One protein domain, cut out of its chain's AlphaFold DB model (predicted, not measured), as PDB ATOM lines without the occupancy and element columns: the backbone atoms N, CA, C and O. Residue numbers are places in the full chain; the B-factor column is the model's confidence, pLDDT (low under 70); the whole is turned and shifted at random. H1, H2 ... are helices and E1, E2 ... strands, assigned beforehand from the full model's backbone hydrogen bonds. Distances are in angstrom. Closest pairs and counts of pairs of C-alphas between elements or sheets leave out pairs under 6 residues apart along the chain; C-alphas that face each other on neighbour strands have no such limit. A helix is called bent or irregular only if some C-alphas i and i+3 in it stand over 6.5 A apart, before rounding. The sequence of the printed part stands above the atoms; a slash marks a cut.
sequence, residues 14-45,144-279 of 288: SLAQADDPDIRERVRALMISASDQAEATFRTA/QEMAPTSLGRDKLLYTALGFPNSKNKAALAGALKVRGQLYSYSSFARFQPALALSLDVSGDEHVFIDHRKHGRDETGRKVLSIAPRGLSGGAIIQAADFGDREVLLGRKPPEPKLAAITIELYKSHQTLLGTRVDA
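What this domain is: This is residues 14 to 45 and 144 to 279 of the 288 residues of an uncharacterized protein of Sphingomonas guangdongensis (UniProt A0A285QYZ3). What is the main picture? One six-stranded sheet is curled like part of a barrel and folded back on itself, E2, E1 and E6 facing E8 and E3 with E7 as the hinge, and the long helix H1 packs across E2, E1 and E6 with its residues 30 to 42. H2 and H3 have the centres farthest from the mean of the C-alphas, and E4 and E5 form a separate small hairpin. What is its make-up? The printed part has 168 residues, with four named helices and eight named strands in the order H1 E1 H2 E2 H3 E3 E4 E5 E6 H4 E7 E8 along the chain; the class is mixed, helices holding 40 and strands 47 of the 87 residues in named elements, with both sheets antiparallel and the large one ordered E2 - E1 - E6 - E7 - E8 - E3. It is compact, with a radius of gyration of the C-alphas of 16.1 A and spans of 50 by 39 by 34 A.

Where its parts are: Where are the strands? In the large sheet are E2, residues 183 to 188, E1, 156 to 162 and 19.3 A long, E6, 235 to 241, E7, 257 to 266 and 23.8 A, E8, 271 to 276, and E3, 206 to 210. E4 is residues 214 to 216 and E5 222 to 224. E8 ends with C-alpha 276 at (145.694, 96.521, 65.408). Where are the helices? H1, residues 21 to 42, begins with C-alpha 21 at (129.203, 126.763, 70.293) and is 31.6 A long. H2 is residues 165 to 172, H3 193 to 198 and H4 245 to 248.

How they stand to each other: How is the sheet joined? N 160 and O 185 of E1 and E2 are 2.8 A apart, N 159 and O 237 of E1 and E6 2.8 A, and N 236 and O 260 of E6 and E7 2.8 A, within hydrogen-bond range. So are N 263 and O 273 of the hairpin E7 and E8, 2.9 A, N 207 and O 274 of E3 and E8, 2.8 A, and N 215 and O 223 of the hairpin E4 and E5, 2.9 A. E7 bends by 66 degrees at residue 263, and the closest C-alphas of edge strands E2 and E3, Phe 188 and Ile 209, are 6.0 A apart. How do the helices stand? H1 is on the sheet at a height of 8.5 A, slantwise at 38 degrees to E6 on the local plane; their closest C-alphas, Ala 34 and Ala 239, are 5.5 A apart. H3 only grazes the sheet with residues 195 to 196, H2 is not on it, and H4 is only just not on it, with 4 pairs of C-alphas within 10 A. Every O i to N i+4 pair is within range in H1 and H3, 2 of 4 in H2, only just irregular with C-alphas 167 and 170 7.0 A apart, and H4 is too short for one.

The domain as a whole: Is there a cut? Residues 46 to 143 are not printed, and C-alphas 45 and 144 are 14.4 A apart; of the links printed whole, none is long. Where is confidence low? Mean pLDDT of the printed part is 79.3, with residues 14 to 19, 150 to 152, 165 to 181 and 212 to 229 under 70.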
ATOM      1  N   SER A  14     139.884 120.014  65.847       56.41
ATOM      2  CA  SER A  14     139.796 121.480  65.749       56.41
ATOM      3  C   SER A  14     138.353 122.003  65.702       56.41
ATOM      4  O   SER A  14     138.079 123.046  66.281       56.41
ATOM      5  N   LEU A  15     137.402 121.259  65.118       54.59
ATOM      6  CA  LEU A  15     135.973 121.610  65.124       54.59
ATOM      7  C   LEU A  15     135.328 121.421  66.507       54.59
ATOM      8  O   LEU A  15     134.489 122.218  66.911       54.59
ATOM      9  N   ALA A  16     135.769 120.425  67.278       53.03
ATOM     10  CA  ALA A  16     135.415 120.258  68.688       53.03
ATOM     11  C   ALA A  16     135.976 121.391  69.573       53.03
ATOM     12  O   ALA A  16     135.514 121.597  70.696       53.03
ATOM     13  N   GLN A  17     136.958 122.136  69.061       54.38
ATOM     14  CA  GLN A  17     137.531 123.338  69.663       54.38
ATOM     15  C   GLN A  17     137.096 124.619  68.935       54.38
ATOM     16  O   GLN A  17     137.630 125.680  69.243       54.38
ATOM     17  N   ALA A  18     136.138 124.542  67.999       57.94
ATOM     18  CA  ALA A  18     135.685 125.698  67.233       57.94
ATOM     19  C   ALA A  18     135.152 126.801  68.156       57.94
ATOM     20  O   ALA A  18     134.566 126.524  69.206       57.94
ATOM     21  N   ASP A  19     135.320 128.054  67.739       54.28
ATOM     22  CA  ASP A  19     134.781 129.206  68.469       54.28
ATOM     23  C   ASP A  19     133.241 129.210  68.480       54.28
ATOM     24  O   ASP A  19     132.627 129.737  69.408       54.28
ATOM     25  N   ASP A  20     132.622 128.539  67.502       71.31
ATOM     26  CA  ASP A  20     131.174 128.387  67.372       71.31
ATOM     27  C   ASP A  20     130.619 127.309  68.340       71.31
ATOM     28  O   ASP A  20     130.937 126.118  68.209       71.31
ATOM     29  N   PRO A  21     129.788 127.694  69.331       73.06
ATOM     30  CA  PRO A  21     129.203 126.763  70.293       73.06
ATOM     31  C   PRO A  21     128.266 125.722  69.663       73.06
ATOM     32  O   PRO A  21     128.261 124.585  70.139       73.06
ATOM     33  N   ASP A  22     127.551 126.046  68.585       73.56
ATOM     34  CA  ASP A  22     126.571 125.143  67.969       73.56
ATOM     35  C   ASP A  22     127.266 124.025  67.185       73.56
ATOM     36  O   ASP A  22     126.840 122.865  67.190       73.56
ATOM     37  N   ILE A  23     128.390 124.352  66.538       72.81
ATOM     38  CA  ILE A  23     129.237 123.358  65.868       72.81
ATOM     39  C   ILE A  23     129.834 122.391  66.894       72.81
ATOM     40  O   ILE A  23     129.812 121.178  66.671       72.81
ATOM     41  N   ARG A  24     130.325 122.902  68.030       72.81
ATOM     42  CA  ARG A  24     130.887 122.059  69.096       72.81
ATOM     43  C   ARG A  24     129.854 121.111  69.689       72.81
ATOM     44  O   ARG A  24     130.162 119.932  69.861       72.81
ATOM     45  N   GLU A  25     128.651 121.601  69.975       78.69
ATOM     46  CA  GLU A  25     127.591 120.766  70.543       78.69
ATOM     47  C   GLU A  25     127.161 119.669  69.565       78.69
ATOM     48  O   GLU A  25     127.033 118.508  69.949       78.69
ATOM     49  N   ARG A  26     127.059 119.987  68.267       78.56
ATOM     50  CA  ARG A  26     126.741 118.982  67.246       78.56
ATOM     51  C   ARG A  26     127.817 117.900  67.134       78.56
ATOM     52  O   ARG A  26     127.485 116.719  67.083       78.56
ATOM     53  N   VAL A  27     129.096 118.280  67.118       77.88
ATOM     54  CA  VAL A  27     130.209 117.311  67.098       77.88
ATOM     55  C   VAL A  27     130.191 116.443  68.357       77.88
ATOM     56  O   VAL A  27     130.339 115.228  68.261       77.88
ATOM     57  N   ARG A  28     129.945 117.036  69.531       81.00
ATOM     58  CA  ARG A  28     129.823 116.307  70.799       81.00
ATOM     59  C   ARG A  28     128.680 115.288  70.766       81.00
ATOM     60  O   ARG A  28     128.904 114.140  71.140       81.00
ATOM     61  N   ALA A  29     127.499 115.675  70.289       83.75
ATOM     62  CA  ALA A  29     126.353 114.774  70.165       83.75
ATOM     63  C   ALA A  29     126.646 113.597  69.218       83.75
ATOM     64  O   ALA A  29     126.346 112.450  69.547       83.75
ATOM     65  N   LEU A  30     127.306 113.860  68.083       85.06
ATOM     66  CA  LEU A  30     127.741 112.812  67.155       85.06
ATOM     67  C   LEU A  30     128.761 111.862  67.794       85.06
ATOM     68  O   LEU A  30     128.658 110.652  67.616       85.06
ATOM     69  N   MET A  31     129.723 112.383  68.564       85.88
ATOM     70  CA  MET A  31     130.698 111.553  69.281       85.88
ATOM     71  C   MET A  31     130.034 110.643  70.320       85.88
ATOM     72  O   MET A  31     130.411 109.479  70.426       85.88
ATOM     73  N   ILE A  32     129.055 111.160  71.071       84.94
ATOM     74  CA  ILE A  32     128.288 110.372  72.048       84.94
ATOM     75  C   ILE A  32     127.518 109.271  71.320       84.94
ATOM     76  O   ILE A  32     127.715 108.098  71.617       84.94
ATOM     77  N   SER A  33     126.744 109.628  70.291       87.56
ATOM     78  CA  SER A  33     125.965 108.654  69.524       87.56
ATOM     79  C   SER A  33     126.837 107.570  68.881       87.56
ATOM     80  O   SER A  33     126.449 106.405  68.879       87.56
ATOM     81  N   ALA A  34     128.007 107.929  68.344       90.62
ATOM     82  CA  ALA A  34     128.945 106.970  67.766       90.62
ATOM     83  C   ALA A  34     129.533 106.027  68.828       90.62
ATOM     84  O   ALA A  34     129.637 104.824  68.603       90.62
ATOM     85  N   SER A  35     129.885 106.569  69.998       88.75
ATOM     86  CA  SER A  35     130.383 105.796  71.139       88.75
ATOM     87  C   SER A  35     129.328 104.822  71.668       88.75
ATOM     88  O   SER A  35     129.642 103.660  71.917       88.75
ATOM     89  N   ASP A  36     128.080 105.271  71.804       88.50
ATOM     90  CA  ASP A  36     126.963 104.444  72.269       88.50
ATOM     91  C   ASP A  36     126.653 103.323  71.274       88.50
ATOM     92  O   ASP A  36     126.425 102.179  71.671       88.50
ATOM     93  N   GLN A  37     126.701 103.623  69.972       91.38
ATOM     94  CA  GLN A  37     126.530 102.623  68.922       91.38
ATOM     95  C   GLN A  37     127.673 101.601  68.930       91.38
ATOM     96  O   GLN A  37     127.414 100.402  68.858       91.38
ATOM     97  N   ALA A  38     128.928 102.044  69.072       92.44
ATOM     98  CA  ALA A  38     130.076 101.152  69.214       92.44
ATOM     99  C   ALA A  38     129.928 100.232  70.437       92.44
ATOM    100  O   ALA A  38     130.101  99.018  70.331       92.44
ATOM    101  N   GLU A  39     129.546 100.779  71.592       92.38
ATOM    102  CA  GLU A  39     129.296  99.978  72.789       92.38
ATOM    103  C   GLU A  39     128.147  98.985  72.569       92.38
ATOM    104  O   GLU A  39     128.303  97.801  72.860       92.38
ATOM    105  N   ALA A  40     127.015  99.417  72.010       91.31
ATOM    106  CA  ALA A  40     125.868  98.547  71.752       91.31
ATOM    107  C   ALA A  40     126.195  97.396  70.788       91.31
ATOM    108  O   ALA A  40     125.787  96.259  71.037       91.31
ATOM    109  N   THR A  41     126.953  97.669  69.723       94.50
ATOM    110  CA  THR A  41     127.350  96.660  68.732       94.50
ATOM    111  C   THR A  41     128.301  95.626  69.334       94.50
ATOM    112  O   THR A  41     128.081  94.426  69.171       94.50
ATOM    113  N   PHE A  42     129.321  96.066  70.078       95.69
ATOM    114  CA  PHE A  42     130.434  95.200  70.483       95.69
ATOM    115  C   PHE A  42     130.354  94.679  71.928       95.69
ATOM    116  O   PHE A  42     131.085  93.751  72.275       95.69
ATOM    117  N   ARG A  43     129.449  95.193  72.779       93.19
ATOM    118  CA  ARG A  43     129.352  94.832  74.215       93.19
ATOM    119  C   ARG A  43     129.328  93.328  74.483       93.19
ATOM    120  O   ARG A  43     129.884  92.890  75.482       93.19
ATOM    121  N   THR A  44     128.626  92.555  73.658       92.62
ATOM    122  CA  THR A  44     128.466  91.105  73.886       92.62
ATOM    123  C   THR A  44     129.704  90.301  73.497       92.62
ATOM    124  O   THR A  44     129.932  89.252  74.091       92.62
ATOM    125  N   ALA A  45     130.522  90.819  72.577       96.69
ATOM    126  CA  ALA A  45     131.769  90.196  72.148       96.69
ATOM    127  C   ALA A  45     132.954  90.541  73.063       96.69
ATOM    128  O   ALA A  45     133.924  89.792  73.118       96.69
ATOM    129  N   GLN A 144     134.005  91.203  58.545       93.00
ATOM    130  CA  GLN A 144     133.324  92.392  58.007       93.00
ATOM    131  C   GLN A 144     133.159  93.510  59.041       93.00
ATOM    132  O   GLN A 144     132.967  94.668  58.678       93.00
ATOM    133  N   GLU A 145     133.212  93.183  60.327       95.62
ATOM    134  CA  GLU A 145     133.121  94.121  61.445       95.62
ATOM    135  C   GLU A 145     134.502  94.572  61.938       95.62
ATOM    136  O   GLU A 145     134.579  95.397  62.844       95.62
ATOM    137  N   MET A 146     135.589  94.089  61.330       95.44
ATOM    138  CA  MET A 146     136.957  94.517  61.613       95.44
ATOM    139  C   MET A 146     137.358  95.680  60.697       95.44
ATOM    140  O   MET A 146     136.990  95.736  59.524       95.44
ATOM    141  N   ALA A 147     138.081  96.653  61.245       91.25
ATOM    142  CA  ALA A 147     138.533  97.820  60.503       91.25
ATOM    143  C   ALA A 147     139.772  97.452  59.673       91.25
ATOM    144  O   ALA A 147     140.691  96.837  60.217       91.25
ATOM    145  N   PRO A 148     139.855  97.864  58.398       83.88
ATOM    146  CA  PRO A 148     141.114  97.816  57.672       83.88
ATOM    147  C   PRO A 148     142.094  98.866  58.217       83.88
ATOM    148  O   PRO A 148     141.727  99.774  58.976       83.88
ATOM    149  N   THR A 149     143.344  98.806  57.762       76.06
ATOM    150  CA  THR A 149     144.307  99.878  58.017       76.06
ATOM    151  C   THR A 149     143.839 101.161  57.327       76.06
ATOM    152  O   THR A 149     143.847 101.272  56.102       76.06
ATOM    153  N   SER A 150     143.415 102.150  58.114       67.25
ATOM    154  CA  SER A 150     142.889 103.420  57.600       67.25
ATOM    155  C   SER A 150     143.973 104.502  57.516       67.25
ATOM    156  O   SER A 150     144.711 104.746  58.478       67.25
ATOM    157  N   LEU A 151     144.016 105.209  56.383       56.16
ATOM    158  CA  LEU A 151     144.761 106.462  56.206       56.16
ATOM    159  C   LEU A 151     143.959 107.634  56.813       56.16
ATOM    160  O   LEU A 151     142.736 107.640  56.747       56.16
ATOM    161  N   GLY A 152     144.625 108.644  57.389       60.44
ATOM    162  CA  GLY A 152     143.940 109.825  57.963       60.44
ATOM    163  C   GLY A 152     143.455 109.653  59.413       60.44
ATOM    164  O   GLY A 152     142.324 109.995  59.753       60.44
ATOM    165  N   ARG A 153     144.325 109.114  60.275       70.25
ATOM    166  CA  ARG A 153     144.003 108.673  61.646       70.25
ATOM    167  C   ARG A 153     143.480 109.774  62.572       70.25
ATOM    168  O   ARG A 153     142.714 109.478  63.477       70.25
ATOM    169  N   ASP A 154     143.842 111.031  62.351       72.88
ATOM    170  CA  ASP A 154     143.482 112.167  63.212       72.88
ATOM    171  C   ASP A 154     141.991 112.561  63.162       72.88
ATOM    172  O   ASP A 154     141.526 113.347  63.990       72.88
ATOM    173  N   LYS A 155     141.229 112.013  62.208       82.06
ATOM    174  CA  LYS A 155     139.776 112.233  62.065       82.06
ATOM    175  C   LYS A 155     138.930 111.064  62.560       82.06
ATOM    176  O   LYS A 155     137.702 111.158  62.566       82.06
ATOM    177  N   LEU A 156     139.583 109.985  62.983       88.25
ATOM    178  CA  LEU A 156     138.929 108.784  63.470       88.25
ATOM    179  C   LEU A 156     138.670 108.915  64.970       88.25
ATOM    180  O   LEU A 156     139.586 109.155  65.765       88.25
ATOM    181  N   LEU A 157     137.405 108.751  65.344       89.81
ATOM    182  CA  LEU A 157     137.004 108.578  66.730       89.81
ATOM    183  C   LEU A 157     137.155 107.108  67.092       89.81
ATOM    184  O   LEU A 157     136.593 106.244  66.417       89.81
ATOM    185  N   TYR A 158     137.864 106.841  68.179       92.38
ATOM    186  CA  TYR A 158     137.981 105.509  68.740       92.38
ATOM    187  C   TYR A 158     137.241 105.411  70.065       92.38
ATOM    188  O   TYR A 158     137.243 106.361  70.848       92.38
ATOM    189  N   THR A 159     136.667 104.243  70.326       92.38
ATOM    190  CA  THR A 159     136.067 103.857  71.602       92.38
ATOM    191  C   THR A 159     136.764 102.599  72.102       92.38
ATOM    192  O   THR A 159     136.634 101.533  71.505       92.38
ATOM    193  N   ALA A 160     137.510 102.716  73.195       92.44
ATOM    194  CA  ALA A 160     138.040 101.574  73.923       92.44
ATOM    195  C   ALA A 160     136.947 100.995  74.829       92.44
ATOM    196  O   ALA A 160     136.327 101.729  75.599       92.44
ATOM    197  N   LEU A 161     136.728  99.688  74.737       92.38
ATOM    198  CA  LEU A 161     135.764  98.907  75.498       92.38
ATOM    199  C   LEU A 161     136.503  97.832  76.289       92.38
ATOM    200  O   LEU A 161     137.246  97.030  75.732       92.38
ATOM    201  N   GLY A 162     136.258  97.764  77.589       90.62
ATOM    202  CA  GLY A 162     136.805  96.704  78.427       90.62
ATOM    203  C   GLY A 162     136.274  96.784  79.845       90.62
ATOM    204  O   GLY A 162     135.395  97.586  80.156       90.62
ATOM    205  N   PHE A 163     136.805  95.959  80.727       85.81
ATOM    206  CA  PHE A 163     136.304  95.814  82.083       85.81
ATOM    207  C   PHE A 163     137.385  96.273  83.076       85.81
ATOM    208  O   PHE A 163     138.267  95.509  83.428       85.81
ATOM    209  N   PRO A 164     137.396  97.523  83.549       75.69
ATOM    210  CA  PRO A 164     138.434  97.970  84.470       75.69
ATOM    211  C   PRO A 164     138.189  97.481  85.909       75.69
ATOM    212  O   PRO A 164     137.121  97.706  86.489       75.69
ATOM    213  N   ASN A 165     139.227  96.934  86.545       69.06
ATOM    214  CA  ASN A 165     139.203  96.378  87.904       69.06
ATOM    215  C   ASN A 165     138.645  97.369  88.927       69.06
ATOM    216  O   ASN A 165     137.900  96.991  89.826       69.06
ATOM    217  N   SER A 166     138.983  98.659  88.819       58.16
ATOM    218  CA  SER A 166     138.557  99.667  89.798       58.16
ATOM    219  C   SER A 166     137.042  99.864  89.864       58.16
ATOM    220  O   SER A 166     136.560 100.340  90.887       58.16
ATOM    221  N   LYS A 167     136.299  99.511  88.805       56.56
ATOM    222  CA  LYS A 167     134.829  99.533  88.802       56.56
ATOM    223  C   LYS A 167     134.216  98.201  89.235       56.56
ATOM    224  O   LYS A 167     133.130  98.200  89.802       56.56
ATOM    225  N   ASN A 168     134.939  97.098  89.052       57.16
ATOM    226  CA  ASN A 168     134.449  95.759  89.375       57.16
ATOM    227  C   ASN A 168     134.804  95.285  90.789       57.16
ATOM    228  O   ASN A 168     134.168  94.363  91.285       57.16
ATOM    229  N   LYS A 169     135.725  95.956  91.500       57.78
ATOM    230  CA  LYS A 169     136.097  95.611  92.889       57.78
ATOM    231  C   LYS A 169     134.906  95.455  93.841       57.78
ATOM    232  O   LYS A 169     134.903  94.536  94.648       57.78
ATOM    233  N   ALA A 170     133.903  96.330  93.752       53.06
ATOM    234  CA  ALA A 170     132.720  96.253  94.611       53.06
ATOM    235  C   ALA A 170     131.756  95.124  94.200       53.06
ATOM    236  O   ALA A 170     131.142  94.510  95.063       53.06
ATOM    237  N   ALA A 171     131.658  94.818  92.900       53.91
ATOM    238  CA  ALA A 171     130.837  93.721  92.380       53.91
ATOM    239  C   ALA A 171     131.451  92.332  92.647       53.91
ATOM    240  O   ALA A 171     130.741  91.331  92.616       53.91
ATOM    241  N   LEU A 172     132.761  92.281  92.910       55.12
ATOM    242  CA  LEU A 172     133.525  91.070  93.230       55.12
ATOM    243  C   LEU A 172     133.570  90.761  94.738       55.12
ATOM    244  O   LEU A 172     133.860  89.634  95.131       55.12
ATOM    245  N   ALA A 173     133.278  91.740  95.600       50.28
ATOM    246  CA  ALA A 173     133.355  91.569  97.047       50.28
ATOM    247  C   ALA A 173     132.175  90.732  97.583       50.28
ATOM    248  O   ALA A 173     131.060  91.228  97.724       50.28
ATOM    249  N   GLY A 174     132.436  89.462  97.919       47.91
ATOM    250  CA  GLY A 174     131.512  88.602  98.673       47.91
ATOM    251  C   GLY A 174     130.378  87.952  97.869       47.91
ATOM    252  O   GLY A 174     129.457  87.403  98.470       47.91
ATOM    253  N   ALA A 175     130.422  87.993  96.534       49.19
ATOM    254  CA  ALA A 175     129.379  87.427  95.680       49.19
ATOM    255  C   ALA A 175     129.814  86.111  95.011       49.19
ATOM    256  O   ALA A 175     130.863  86.041  94.382       49.19
ATOM    257  N   LEU A 176     128.941  85.096  95.051       48.31
ATOM    258  CA  LEU A 176     129.060  83.851  94.265       48.31
ATOM    259  C   LEU A 176     128.782  84.058  92.759       48.31
ATOM    260  O   LEU A 176     128.866  83.119  91.975       48.31
ATOM    261  N   LYS A 177     128.388  85.273  92.353       50.62
ATOM    262  CA  LYS A 177     128.082  85.651  90.967       50.62
ATOM    263  C   LYS A 177     128.817  86.936  90.618       50.62
ATOM    264  O   LYS A 177     128.552  87.977  91.215       50.62
ATOM    265  N   VAL A 178     129.685  86.867  89.615       57.81
ATOM    266  CA  VAL A 178     130.431  88.020  89.109       57.81
ATOM    267  C   VAL A 178     129.651  88.675  87.973       57.81
ATOM    268  O   VAL A 178     129.310  88.027  86.988       57.81
ATOM    269  N   ARG A 179     129.374  89.976  88.093       57.38
ATOM    270  CA  ARG A 179     128.885  90.803  86.980       57.38
ATOM    271  C   ARG A 179     129.898  91.902  86.707       57.38
ATOM    272  O   ARG A 179     129.923  92.906  87.414       57.38
ATOM    273  N   GLY A 180     130.738  91.702  85.696       57.44
ATOM    274  CA  GLY A 180     131.626  92.750  85.212       57.44
ATOM    275  C   GLY A 180     130.825  93.910  84.616       57.44
ATOM    276  O   GLY A 180     129.902  93.704  83.829       57.44
ATOM    277  N   GLN A 181     131.184  95.136  84.975       68.88
ATOM    278  CA  GLN A 181     130.716  96.350  84.329       68.88
ATOM    279  C   GLN A 181     131.652  96.688  83.166       68.88
ATOM    280  O   GLN A 181     132.835  96.970  83.376       68.88
ATOM    281  N   LEU A 182     131.107  96.669  81.947       71.62
ATOM    282  CA  LEU A 182     131.803  97.176  80.769       71.62
ATOM    283  C   LEU A 182     131.980  98.692  80.910       71.62
ATOM    284  O   LEU A 182     131.077  99.402  81.356       71.62
ATOM    285  N   TYR A 183     133.149  99.177  80.526       77.12
ATOM    286  CA  TYR A 183     133.474 100.587  80.462       77.12
ATOM    287  C   TYR A 183     133.864 100.974  79.043       77.12
ATOM    288  O   TYR A 183     134.624 100.255  78.395       77.12
ATOM    289  N   SER A 184     133.384 102.138  78.617       77.44
ATOM    290  CA  SER A 184     133.751 102.788  77.370       77.44
ATOM    291  C   SER A 184     134.586 104.047  77.625       77.44
ATOM    292  O   SER A 184     134.311 104.846  78.527       77.44
ATOM    293  N   TYR A 185     135.635 104.219  76.823       79.75
ATOM    294  CA  TYR A 185     136.442 105.433  76.759       79.75
ATOM    295  C   TYR A 185     136.612 105.863  75.306       79.75
ATOM    296  O   TYR A 185     137.219 105.138  74.523       79.75
ATOM    297  N   SER A 186     136.118 107.052  74.962       80.81
ATOM    298  CA  SER A 186     136.130 107.545  73.584       80.81
ATOM    299  C   SER A 186     137.030 108.758  73.416       80.81
ATOM    300  O   SER A 186     136.955 109.715  74.191       80.81
ATOM    301  N   SER A 187     137.891 108.718  72.402       82.81
ATOM    302  CA  SER A 187     138.826 109.794  72.080       82.81
ATOM    303  C   SER A 187     139.349 109.658  70.649       82.81
ATOM    304  O   SER A 187     139.184 108.628  69.996       82.81
ATOM    305  N   PHE A 188     139.966 110.717  70.136       84.19
ATOM    306  CA  PHE A 188     140.553 110.715  68.799       84.19
ATOM    307  C   PHE A 188     141.899 109.999  68.794       84.19
ATOM    308  O   PHE A 188     142.643 110.038  69.784       84.19
ATOM    309  N   ALA A 189     142.241 109.393  67.657       84.19
ATOM    310  CA  ALA A 189     143.604 108.927  67.475       84.19
ATOM    311  C   ALA A 189     144.575 110.105  67.423       84.19
ATOM    312  O   ALA A 189     144.343 111.133  66.783       84.19
ATOM    313  N   ARG A 190     145.701 109.923  68.101       84.50
ATOM    314  CA  ARG A 190     146.785 110.887  68.164       84.50
ATOM    315  C   ARG A 190     148.091 110.126  68.118       84.50
ATOM    316  O   ARG A 190     148.546 109.619  69.135       84.50
ATOM    317  N   PHE A 191     148.688 110.057  66.933       85.56
ATOM    318  CA  PHE A 191     150.011 109.465  66.797       85.56
ATOM    319  C   PHE A 191     151.013 110.222  67.680       85.56
ATOM    320  O   PHE A 191     151.013 111.456  67.708       85.56
ATOM    321  N   GLN A 192     151.840 109.479  68.413       87.25
ATOM    322  CA  GLN A 192     152.831 110.009  69.347       87.25
ATOM    323  C   GLN A 192     154.229 109.610  68.860       87.25
ATOM    324  O   GLN A 192     154.717 108.560  69.270       87.25
ATOM    325  N   PRO A 193     154.896 110.415  68.011       89.44
ATOM    326  CA  PRO A 193     156.169 110.023  67.400       89.44
ATOM    327  C   PRO A 193     157.256 109.656  68.414       89.44
ATOM    328  O   PRO A 193     157.983 108.697  68.206       89.44
ATOM    329  N   ALA A 194     157.350 110.395  69.526       90.56
ATOM    330  CA  ALA A 194     158.339 110.121  70.567       90.56
ATOM    331  C   ALA A 194     158.083 108.785  71.280       90.56
ATOM    332  O   ALA A 194     159.029 108.050  71.548       90.56
ATOM    333  N   LEU A 195     156.811 108.465  71.547       91.06
ATOM    334  CA  LEU A 195     156.433 107.187  72.145       91.06
ATOM    335  C   LEU A 195     156.661 106.047  71.149       91.06
ATOM    336  O   LEU A 195     157.326 105.082  71.491       91.06
ATOM    337  N   ALA A 196     156.183 106.197  69.912       91.38
ATOM    338  CA  ALA A 196     156.388 105.232  68.836       91.38
ATOM    339  C   ALA A 196     157.876 104.892  68.653       91.38
ATOM    340  O   ALA A 196     158.241 103.724  68.670       91.38
ATOM    341  N   LEU A 197     158.740 105.911  68.598       91.75
ATOM    342  CA  LEU A 197     160.187 105.726  68.516       91.75
ATOM    343  C   LEU A 197     160.758 105.001  69.742       91.75
ATOM    344  O   LEU A 197     161.634 104.162  69.591       91.75
ATOM    345  N   SER A 198     160.285 105.318  70.952       90.81
ATOM    346  CA  SER A 198     160.785 104.674  72.176       90.81
ATOM    347  C   SER A 198     160.390 103.204  72.317       90.81
ATOM    348  O   SER A 198     161.046 102.488  73.062       90.81
ATOM    349  N   LEU A 199     159.326 102.788  71.630       89.94
ATOM    350  CA  LEU A 199     158.817 101.416  71.625       89.94
ATOM    351  C   LEU A 199     159.202 100.663  70.344       89.94
ATOM    352  O   LEU A 199     158.811  99.519  70.180       89.94
ATOM    353  N   ASP A 200     159.900 101.314  69.411       90.50
ATOM    354  CA  ASP A 200     160.180 100.770  68.076       90.50
ATOM    355  C   ASP A 200     158.920 100.246  67.351       90.50
ATOM    356  O   ASP A 200     158.924  99.195  66.715       90.50
ATOM    357  N   VAL A 201     157.808 100.983  67.464       89.81
ATOM    358  CA  VAL A 201     156.531 100.627  66.821       89.81
ATOM    359  C   VAL A 201     156.088 101.665  65.800       89.81
ATOM    360  O   VAL A 201     156.386 102.860  65.905       89.81
ATOM    361  N   SER A 202     155.302 101.221  64.822       84.81
ATOM    362  CA  SER A 202     154.703 102.084  63.809       84.81
ATOM    363  C   SER A 202     153.262 102.469  64.171       84.81
ATOM    364  O   SER A 202     152.612 101.879  65.028       84.81
ATOM    365  N   GLY A 203     152.705 103.477  63.495       81.06
ATOM    366  CA  GLY A 203     151.258 103.712  63.568       81.06
ATOM    367  C   GLY A 203     150.440 102.722  62.729       81.06
ATOM    368  O   GLY A 203     149.210 102.780  62.756       81.06
ATOM    369  N   ASP A 204     151.109 101.901  61.920       86.62
ATOM    370  CA  ASP A 204     150.478 100.977  60.980       86.62
ATOM    371  C   ASP A 204     150.084  99.683  61.686       86.62
ATOM    372  O   ASP A 204     149.016  99.157  61.401       86.62
ATOM    373  N   GLU A 205     150.874  99.264  62.676       91.62
ATOM    374  CA  GLU A 205     150.599  98.102  63.529       91.62
ATOM    375  C   GLU A 205     149.902  98.483  64.841       91.62
ATOM    376  O   GLU A 205     149.188  97.667  65.428       91.62
ATOM    377  N   HIS A 206     150.025  99.745  65.272       93.31
ATOM    378  CA  HIS A 206     149.482 100.213  66.548       93.31
ATOM    379  C   HIS A 206     148.525 101.388  66.403       93.31
ATOM    380  O   HIS A 206     148.633 102.247  65.526       93.31
ATOM    381  N   VAL A 207     147.580 101.473  67.334       91.81
ATOM    382  CA  VAL A 207     146.686 102.618  67.479       91.81
ATOM    383  C   VAL A 207     147.001 103.370  68.768       91.81
ATOM    384  O   VAL A 207     147.171 102.785  69.836       91.81
ATOM    385  N   PHE A 208     147.066 104.694  68.654       91.56
ATOM    386  CA  PHE A 208     147.395 105.603  69.746       91.56
ATOM    387  C   PHE A 208     146.173 106.465  70.034       91.56
ATOM    388  O   PHE A 208     145.787 107.283  69.195       91.56
ATOM    389  N   ILE A 209     145.560 106.293  71.200       88.44
ATOM    390  CA  ILE A 209     144.363 107.031  71.610       88.44
ATOM    391  C   ILE A 209     144.742 108.006  72.725       88.44
ATOM    392  O   ILE A 209     145.308 107.595  73.741       88.44
ATOM    393  N   ASP A 210     144.414 109.295  72.568       84.62
ATOM    394  CA  ASP A 210     144.634 110.293  73.629       84.62
ATOM    395  C   ASP A 210     143.819 109.882  74.863       84.62
ATOM    396  O   ASP A 210     142.600 109.767  74.777       84.62
ATOM    397  N   HIS A 211     144.484 109.664  75.996       79.75
ATOM    398  CA  HIS A 211     143.901 109.282  77.277       79.75
ATOM    399  C   HIS A 211     144.205 110.329  78.350       79.75
ATOM    400  O   HIS A 211     145.248 110.330  79.016       79.75
ATOM    401  N   ARG A 212     143.236 111.207  78.604       69.38
ATOM    402  CA  ARG A 212     143.357 112.235  79.647       69.38
ATOM    403  C   ARG A 212     142.877 111.703  80.983       69.38
ATOM    404  O   ARG A 212     141.833 111.079  81.041       69.38
ATOM    405  N   LYS A 213     143.566 112.046  82.080       54.19
ATOM    406  CA  LYS A 213     143.189 111.683  83.468       54.19
ATOM    407  C   LYS A 213     141.797 112.184  83.887       54.19
ATOM    408  O   LYS A 213     141.228 111.673  84.846       54.19
ATOM    409  N   HIS A 214     141.266 113.188  83.196       53.62
ATOM    410  CA  HIS A 214     139.919 113.687  83.423       53.62
ATOM    411  C   HIS A 214     139.180 113.802  82.093       53.62
ATOM    412  O   HIS A 214     139.657 114.494  81.190       53.62
ATOM    413  N   GLY A 215     138.031 113.143  82.000       58.38
ATOM    414  CA  GLY A 215     137.067 113.306  80.918       58.38
ATOM    415  C   GLY A 215     135.948 114.264  81.318       58.38
ATOM    416  O   GLY A 215     135.956 114.837  82.412       58.38
ATOM    417  N   ARG A 216     134.968 114.426  80.431       54.94
ATOM    418  CA  ARG A 216     133.670 115.011  80.772       54.94
ATOM    419  C   ARG A 216     132.595 113.956  80.555       54.94
ATOM    420  O   ARG A 216     132.625 113.305  79.517       54.94
ATOM    421  N   ASP A 217     131.689 113.786  81.511       60.66
ATOM    422  CA  ASP A 217     130.520 112.920  81.333       60.66
ATOM    423  C   ASP A 217     129.491 113.546  80.375       60.66
ATOM    424  O   ASP A 217     129.711 114.639  79.834       60.66
ATOM    425  N   GLU A 218     128.373 112.851  80.156       46.91
ATOM    426  CA  GLU A 218     127.236 113.297  79.336       46.91
ATOM    427  C   GLU A 218     126.720 114.687  79.752       46.91
ATOM    428  O   GLU A 218     126.446 115.527  78.897       46.91
ATOM    429  N   THR A 219     126.754 114.995  81.052       47.41
ATOM    430  CA  THR A 219     126.344 116.286  81.631       47.41
ATOM    431  C   THR A 219     127.437 117.361  81.593       47.41
ATOM    432  O   THR A 219     127.258 118.471  82.097       47.41
ATOM    433  N   GLY A 220     128.598 117.047  81.014       49.66
ATOM    434  CA  GLY A 220     129.736 117.954  80.906       49.66
ATOM    435  C   GLY A 220     130.578 118.055  82.181       49.66
ATOM    436  O   GLY A 220     131.529 118.845  82.213       49.66
ATOM    437  N   ARG A 221     130.281 117.267  83.222       46.91
ATOM    438  CA  ARG A 221     131.027 117.295  84.485       46.91
ATOM    439  C   ARG A 221     132.359 116.596  84.323       46.91
ATOM    440  O   ARG A 221     132.468 115.546  83.696       46.91
ATOM    441  N   LYS A 222     133.390 117.177  84.933       44.69
ATOM    442  CA  LYS A 222     134.733 116.604  84.959       44.69
ATOM    443  C   LYS A 222     134.714 115.310  85.776       44.69
ATOM    444  O   LYS A 222     134.541 115.359  86.990       44.69
ATOM    445  N   VAL A 223     134.936 114.178  85.120       57.00
ATOM    446  CA  VAL A 223     135.012 112.857  85.759       57.00
ATOM    447  C   VAL A 223     136.430 112.314  85.668       57.00
ATOM    448  O   VAL A 223     137.162 112.625  84.727       57.00
ATOM    449  N   LEU A 224     136.850 111.536  86.666       49.47
ATOM    450  CA  LEU A 224     138.150 110.874  86.630       49.47
ATOM    451  C   LEU A 224     138.111 109.787  85.550       49.47
ATOM    452  O   LEU A 224     137.259 108.900  85.598       49.47
ATOM    453  N   SER A 225     139.031 109.848  84.595       56.34
ATOM    454  CA  SER A 225     139.232 108.737  83.670       56.34
ATOM    455  C   SER A 225     139.846 107.575  84.436       56.34
ATOM    456  O   SER A 225     140.660 107.760  85.348       56.34
ATOM    457  N   ILE A 226     139.394 106.374  84.112       52.56
ATOM    458  CA  ILE A 226     139.659 105.201  84.932       52.56
ATOM    459  C   ILE A 226     141.109 104.756  84.786       52.56
ATOM    460  O   ILE A 226     141.702 104.820  83.713       52.56
ATOM    461  N   ALA A 227     141.686 104.285  85.891       53.53
ATOM    462  CA  ALA A 227     142.960 103.596  85.849       53.53
ATOM    463  C   ALA A 227     142.813 102.280  85.046       53.53
ATOM    464  O   ALA A 227     141.943 101.474  85.354       53.53
ATOM    465  N   PRO A 228     143.700 102.018  84.083       57.50
ATOM    466  CA  PRO A 228     143.537 101.045  82.994       57.50
ATOM    467  C   PRO A 228     143.613  99.566  83.411       57.50
ATOM    468  O   PRO A 228     143.508  98.701  82.550       57.50
ATOM    469  N   ARG A 229     143.834  99.237  84.694       66.62
ATOM    470  CA  ARG A 229     143.938  97.825  85.113       66.62
ATOM    471  C   ARG A 229     142.628  97.112  84.792       66.62
ATOM    472  O   ARG A 229     141.593  97.555  85.283       66.62
ATOM    473  N   GLY A 230     142.692  96.057  83.984       75.75
ATOM    474  CA  GLY A 230     141.539  95.301  83.489       75.75
ATOM    475  C   GLY A 230     141.082  95.659  82.064       75.75
ATOM    476  O   GLY A 230     140.325  94.895  81.472       75.75
ATOM    477  N   LEU A 231     141.545  96.776  81.477       86.44
ATOM    478  CA  LEU A 231     141.246  97.113  80.072       86.44
ATOM    479  C   LEU A 231     142.083  96.318  79.064       86.44
ATOM    480  O   LEU A 231     141.640  96.177  77.929       86.44
ATOM    481  N   SER A 232     143.261  95.825  79.454       93.25
ATOM    482  CA  SER A 232     144.146  95.035  78.591       93.25
ATOM    483  C   SER A 232     143.400  93.864  77.948       93.25
ATOM    484  O   SER A 232     142.644  93.176  78.627       93.25
ATOM    485  N   GLY A 233     143.577  93.671  76.645       95.75
ATOM    486  CA  GLY A 233     142.843  92.734  75.796       95.75
ATOM    487  C   GLY A 233     141.420  93.164  75.412       95.75
ATOM    488  O   GLY A 233     140.744  92.453  74.676       95.75
ATOM    489  N   GLY A 234     140.938  94.316  75.887       95.50
ATOM    490  CA  GLY A 234     139.631  94.873  75.526       95.50
ATOM    491  C   GLY A 234     139.615  95.476  74.121       95.50
ATOM    492  O   GLY A 234     140.653  95.854  73.588       95.50
ATOM    493  N   ALA A 235     138.442  95.606  73.507       97.06
ATOM    494  CA  ALA A 235     138.325  96.102  72.140       97.06
ATOM    495  C   ALA A 235     138.657  97.595  72.017       97.06
ATOM    496  O   ALA A 235     138.256  98.408  72.844       97.06
ATOM    497  N   ILE A 236     139.302  97.978  70.923       95.81
ATOM    498  CA  ILE A 236     139.351  99.351  70.431       95.81
ATOM    499  C   ILE A 236     138.544  99.402  69.140       95.81
ATOM    500  O   ILE A 236     138.911  98.799  68.132       95.81
ATOM    501  N   ILE A 237     137.448 100.149  69.170       96.12
ATOM    502  CA  ILE A 237     136.513 100.292  68.059       96.12
ATOM    503  C   ILE A 237     136.786 101.615  67.352       96.12
ATOM    504  O   ILE A 237     136.783 102.658  67.999       96.12
ATOM    505  N   GLN A 238     136.987 101.605  66.036       94.69
ATOM    506  CA  GLN A 238     136.828 102.798  65.207       94.69
ATOM    507  C   GLN A 238     135.333 103.138  65.194       94.69
ATOM    508  O   GLN A 238     134.568 102.541  64.445       94.69
ATOM    509  N   ALA A 239     134.913 104.045  66.074       92.75
ATOM    510  CA  ALA A 239     133.513 104.363  66.324       92.75
ATOM    511  C   ALA A 239     132.917 105.276  65.249       92.75
ATOM    512  O   ALA A 239     131.742 105.142  64.931       92.75
ATOM    513  N   ALA A 240     133.708 106.191  64.683       91.06
ATOM    514  CA  ALA A 240     133.296 107.035  63.564       91.06
ATOM    515  C   ALA A 240     134.503 107.522  62.755       91.06
ATOM    516  O   ALA A 240     135.578 107.766  63.308       91.06
ATOM    517  N   ASP A 241     134.294 107.729  61.455       89.00
ATOM    518  CA  ASP A 241     135.208 108.473  60.591       89.00
ATOM    519  C   ASP A 241     134.600 109.833  60.258       89.00
ATOM    520  O   ASP A 241     133.680 109.941  59.449       89.00
ATOM    521  N   PHE A 242     135.119 110.888  60.877       85.06
ATOM    522  CA  PHE A 242     134.666 112.240  60.581       85.06
ATOM    523  C   PHE A 242     135.423 112.907  59.419       85.06
ATOM    524  O   PHE A 242     135.218 114.088  59.128       85.06
ATOM    525  N   GLY A 243     136.313 112.172  58.753       82.94
ATOM    526  CA  GLY A 243     136.768 112.494  57.407       82.94
ATOM    527  C   GLY A 243     135.658 112.321  56.370       82.94
ATOM    528  O   GLY A 243     135.645 113.061  55.383       82.94
ATOM    529  N   ASP A 244     134.697 111.423  56.620       86.00
ATOM    530  CA  ASP A 244     133.470 111.305  55.834       86.00
ATOM    531  C   ASP A 244     132.537 112.486  56.148       86.00
ATOM    532  O   ASP A 244     132.012 112.651  57.255       86.00
ATOM    533  N   ARG A 245     132.323 113.335  55.139       84.56
ATOM    534  CA  ARG A 245     131.478 114.525  55.255       84.56
ATOM    535  C   ARG A 245     130.033 114.168  55.597       84.56
ATOM    536  O   ARG A 245     129.396 114.931  56.317       84.56
ATOM    537  N   GLU A 246     129.510 113.047  55.112       89.31
ATOM    538  CA  GLU A 246     128.128 112.657  55.390       89.31
ATOM    539  C   GLU A 246     127.966 112.180  56.839       89.31
ATOM    540  O   GLU A 246     126.943 112.474  57.460       89.31
ATOM    541  N   VAL A 247     129.000 111.552  57.416       86.88
ATOM    542  CA  VAL A 247     129.056 111.226  58.854       86.88
ATOM    543  C   VAL A 247     129.165 112.503  59.687       86.88
ATOM    544  O   VAL A 247     128.391 112.705  60.621       86.88
ATOM    545  N   LEU A 248     130.062 113.426  59.320       83.62
ATOM    546  CA  LEU A 248     130.229 114.707  60.018       83.62
ATOM    547  C   LEU A 248     128.963 115.585  59.987       83.62
ATOM    548  O   LEU A 248     128.693 116.327  60.932       83.62
ATOM    549  N   LEU A 249     128.187 115.521  58.903       83.00
ATOM    550  CA  LEU A 249     126.911 116.227  58.771       83.00
ATOM    551  C   LEU A 249     125.733 115.477  59.415       83.00
ATOM    552  O   LEU A 249     124.618 115.997  59.386       83.00
ATOM    553  N   GLY A 250     125.953 114.283  59.977       83.19
ATOM    554  CA  GLY A 250     124.906 113.454  60.582       83.19
ATOM    555  C   GLY A 250     123.890 112.898  59.580       83.19
ATOM    556  O   GLY A 250     122.776 112.554  59.960       83.19
ATOM    557  N   ARG A 251     124.244 112.846  58.292       86.62
ATOM    558  CA  ARG A 251     123.393 112.330  57.203       86.62
ATOM    559  C   ARG A 251     123.580 110.837  56.975       86.62
ATOM    560  O   ARG A 251     122.693 110.182  56.437       86.62
ATOM    561  N   LYS A 252     124.732 110.317  57.390       89.19
ATOM    562  CA  LYS A 252     125.083 108.902  57.369       89.19
ATOM    563  C   LYS A 252     125.404 108.460  58.800       89.19
ATOM    564  O   LYS A 252     126.205 109.134  59.453       89.19
ATOM    565  N   PRO A 253     124.797 107.372  59.308       87.81
ATOM    566  CA  PRO A 253     125.173 106.840  60.609       87.81
ATOM    567  C   PRO A 253     126.619 106.324  60.563       87.81
ATOM    568  O   PRO A 253     127.059 105.832  59.520       87.81
ATOM    569  N   PRO A 254     127.374 106.419  61.668       89.94
ATOM    570  CA  PRO A 254     128.684 105.803  61.725       89.94
ATOM    571  C   PRO A 254     128.564 104.273  61.658       89.94
ATOM    572  O   PRO A 254     127.601 103.671  62.139       89.94
ATOM    573  N   GLU A 255     129.569 103.642  61.060       91.69
ATOM    574  CA  GLU A 255     129.694 102.188  60.978       91.69
ATOM    575  C   GLU A 255     130.864 101.756  61.864       91.69
ATOM    576  O   GLU A 255     132.015 101.826  61.425       91.69
ATOM    577  N   PRO A 256     130.608 101.368  63.125       94.75
ATOM    578  CA  PRO A 256     131.681 101.041  64.045       94.75
ATOM    579  C   PRO A 256     132.376  99.740  63.629       94.75
ATOM    580  O   PRO A 256     131.715  98.766  63.258       94.75
ATOM    581  N   LYS A 257     133.710  99.717  63.707       96.19
ATOM    582  CA  LYS A 257     134.540  98.558  63.341       96.19
ATOM    583  C   LYS A 257     135.599  98.270  64.404       96.19
ATOM    584  O   LYS A 257     136.220  99.202  64.910       96.19
ATOM    585  N   LEU A 258     135.851  97.004  64.722       97.25
ATOM    586  CA  LEU A 258     136.941  96.593  65.609       97.25
ATOM    587  C   LEU A 258     138.290  96.884  64.944       97.25
ATOM    588  O   LEU A 258     138.623  96.273  63.935       97.25
ATOM    589  N   ALA A 259     139.068  97.805  65.502       95.69
ATOM    590  CA  ALA A 259     140.336  98.237  64.922       95.69
ATOM    591  C   ALA A 259     141.558  97.614  65.602       95.69
ATOM    592  O   ALA A 259     142.558  97.351  64.940       95.69
ATOM    593  N   ALA A 260     141.498  97.407  66.917       96.50
ATOM    594  CA  ALA A 260     142.623  96.937  67.718       96.50
ATOM    595  C   ALA A 260     142.136  96.269  69.011       96.50
ATOM    596  O   ALA A 260     140.957  96.375  69.364       96.50
ATOM    597  N   ILE A 261     143.053  95.646  69.746       97.12
ATOM    598  CA  ILE A 261     142.877  95.370  71.175       97.12
ATOM    599  C   ILE A 261     143.715  96.337  72.007       97.12
ATOM    600  O   ILE A 261     144.792  96.758  71.602       97.12
ATOM    601  N   THR A 262     143.214  96.709  73.177       95.25
ATOM    602  CA  THR A 262     143.923  97.540  74.150       95.25
ATOM    603  C   THR A 262     145.039  96.728  74.781       95.25
ATOM    604  O   THR A 262     144.794  95.612  75.219       95.25
ATOM    605  N   ILE A 263     146.229  97.298  74.908       92.25
ATOM    606  CA  ILE A 263     147.365  96.615  75.537       92.25
ATOM    607  C   ILE A 263     147.717  97.308  76.835       92.25
ATOM    608  O   ILE A 263     147.625  96.720  77.912       92.25
ATOM    609  N   GLU A 264     148.018  98.602  76.757       89.88
ATOM    610  CA  GLU A 264     148.421  99.350  77.934       89.88
ATOM    611  C   GLU A 264     148.139 100.847  77.844       89.88
ATOM    612  O   GLU A 264     147.780 101.407  76.808       89.88
ATOM    613  N   LEU A 265     148.357 101.518  78.974       88.62
ATOM    614  CA  LEU A 265     148.307 102.967  79.082       88.62
ATOM    615  C   LEU A 265     149.677 103.529  79.463       88.62
ATOM    616  O   LEU A 265     150.116 103.428  80.615       88.62
ATOM    617  N   TYR A 266     150.243 104.310  78.555       87.88
ATOM    618  CA  TYR A 266     151.425 105.120  78.802       87.88
ATOM    619  C   TYR A 266     151.038 106.421  79.496       87.88
ATOM    620  O   TYR A 266     150.751 107.442  78.867       87.88
ATOM    621  N   LYS A 267     151.033 106.406  80.833       83.69
ATOM    622  CA  LYS A 267     150.624 107.566  81.649       83.69
ATOM    623  C   LYS A 267     151.467 108.817  81.398       83.69
ATOM    624  O   LYS A 267     150.909 109.910  81.404       83.69
ATOM    625  N   SER A 268     152.775 108.660  81.179       84.56
ATOM    626  CA  SER A 268     153.701 109.760  80.865       84.56
ATOM    627  C   SER A 268     153.334 110.478  79.564       84.56
ATOM    628  O   SER A 268     153.510 111.687  79.466       84.56
ATOM    629  N   HIS A 269     152.746 109.748  78.617       84.81
ATOM    630  CA  HIS A 269     152.328 110.251  77.312       84.81
ATOM    631  C   HIS A 269     150.815 110.460  77.206       84.81
ATOM    632  O   HIS A 269     150.331 110.837  76.142       84.81
ATOM    633  N   GLN A 270     150.060 110.200  78.283       86.50
ATOM    634  CA  GLN A 270     148.595 110.247  78.287       86.50
ATOM    635  C   GLN A 270     148.001 109.493  77.091       86.50
ATOM    636  O   GLN A 270     147.154 110.025  76.388       86.50
ATOM    637  N   THR A 271     148.497 108.286  76.810       88.62
ATOM    638  CA  THR A 271     148.148 107.558  75.582       88.62
ATOM    639  C   THR A 271     147.802 106.113  75.892       88.62
ATOM    640  O   THR A 271     148.594 105.412  76.521       88.62
ATOM    641  N   LEU A 272     146.611 105.691  75.470       90.50
ATOM    642  CA  LEU A 272     146.216 104.289  75.446       90.50
ATOM    643  C   LEU A 272     146.712 103.687  74.129       90.50
ATOM    644  O   LEU A 272     146.412 104.225  73.059       90.50
ATOM    645  N   LEU A 273     147.495 102.618  74.227       92.94
ATOM    646  CA  LEU A 273     148.070 101.905  73.097       92.94
ATOM    647  C   LEU A 273     147.293 100.609  72.862       92.94
ATOM    648  O   LEU A 273     146.867  99.942  73.810       92.94
ATOM    649  N   GLY A 274     147.136 100.243  71.597       94.69
ATOM    650  CA  GLY A 274     146.640  98.930  71.221       94.69
ATOM    651  C   GLY A 274     147.250  98.421  69.927       94.69
ATOM    652  O   GLY A 274     147.574  99.228  69.055       94.69
ATOM    653  N   THR A 275     147.367  97.102  69.801       95.75
ATOM    654  CA  THR A 275     147.801  96.439  68.565       95.75
ATOM    655  C   THR A 275     146.600  96.222  67.667       95.75
ATOM    656  O   THR A 275     145.531  95.787  68.110       95.75
ATOM    657  N   ARG A 276     146.758  96.583  66.397       95.38
ATOM    658  CA  ARG A 276     145.694  96.521  65.408       95.38
ATOM    659  C   ARG A 276     145.396  95.090  64.992       95.38
ATOM    660  O   ARG A 276     146.292  94.273  64.826       95.38
ATOM    661  N   VAL A 277     144.115  94.812  64.761       95.50
ATOM    662  CA  VAL A 277     143.667  93.484  64.318       95.50
ATOM    663  C   VAL A 277     144.280  93.124  62.960       95.50
ATOM    664  O   VAL A 277     144.672  91.982  62.748       95.50
ATOM    665  N   ASP A 278     144.437  94.099  62.064       92.12
ATOM    666  CA  ASP A 278     145.076  93.916  60.752       92.12
ATOM    667  C   ASP A 278     146.561  93.498  60.829       92.12
ATOM    668  O   ASP A 278     147.025  92.805  59.926       92.12
ATOM    669  N   ALA A 279     147.273  93.836  61.909       92.44
ATOM    670  CA  ALA A 279     148.629  93.368  62.194       92.44
ATOM    671  C   ALA A 279     148.643  91.978  62.856       92.44
ATOM    672  O   ALA A 279     149.523  91.162  62.584       92.44
TER     673      ALA A 279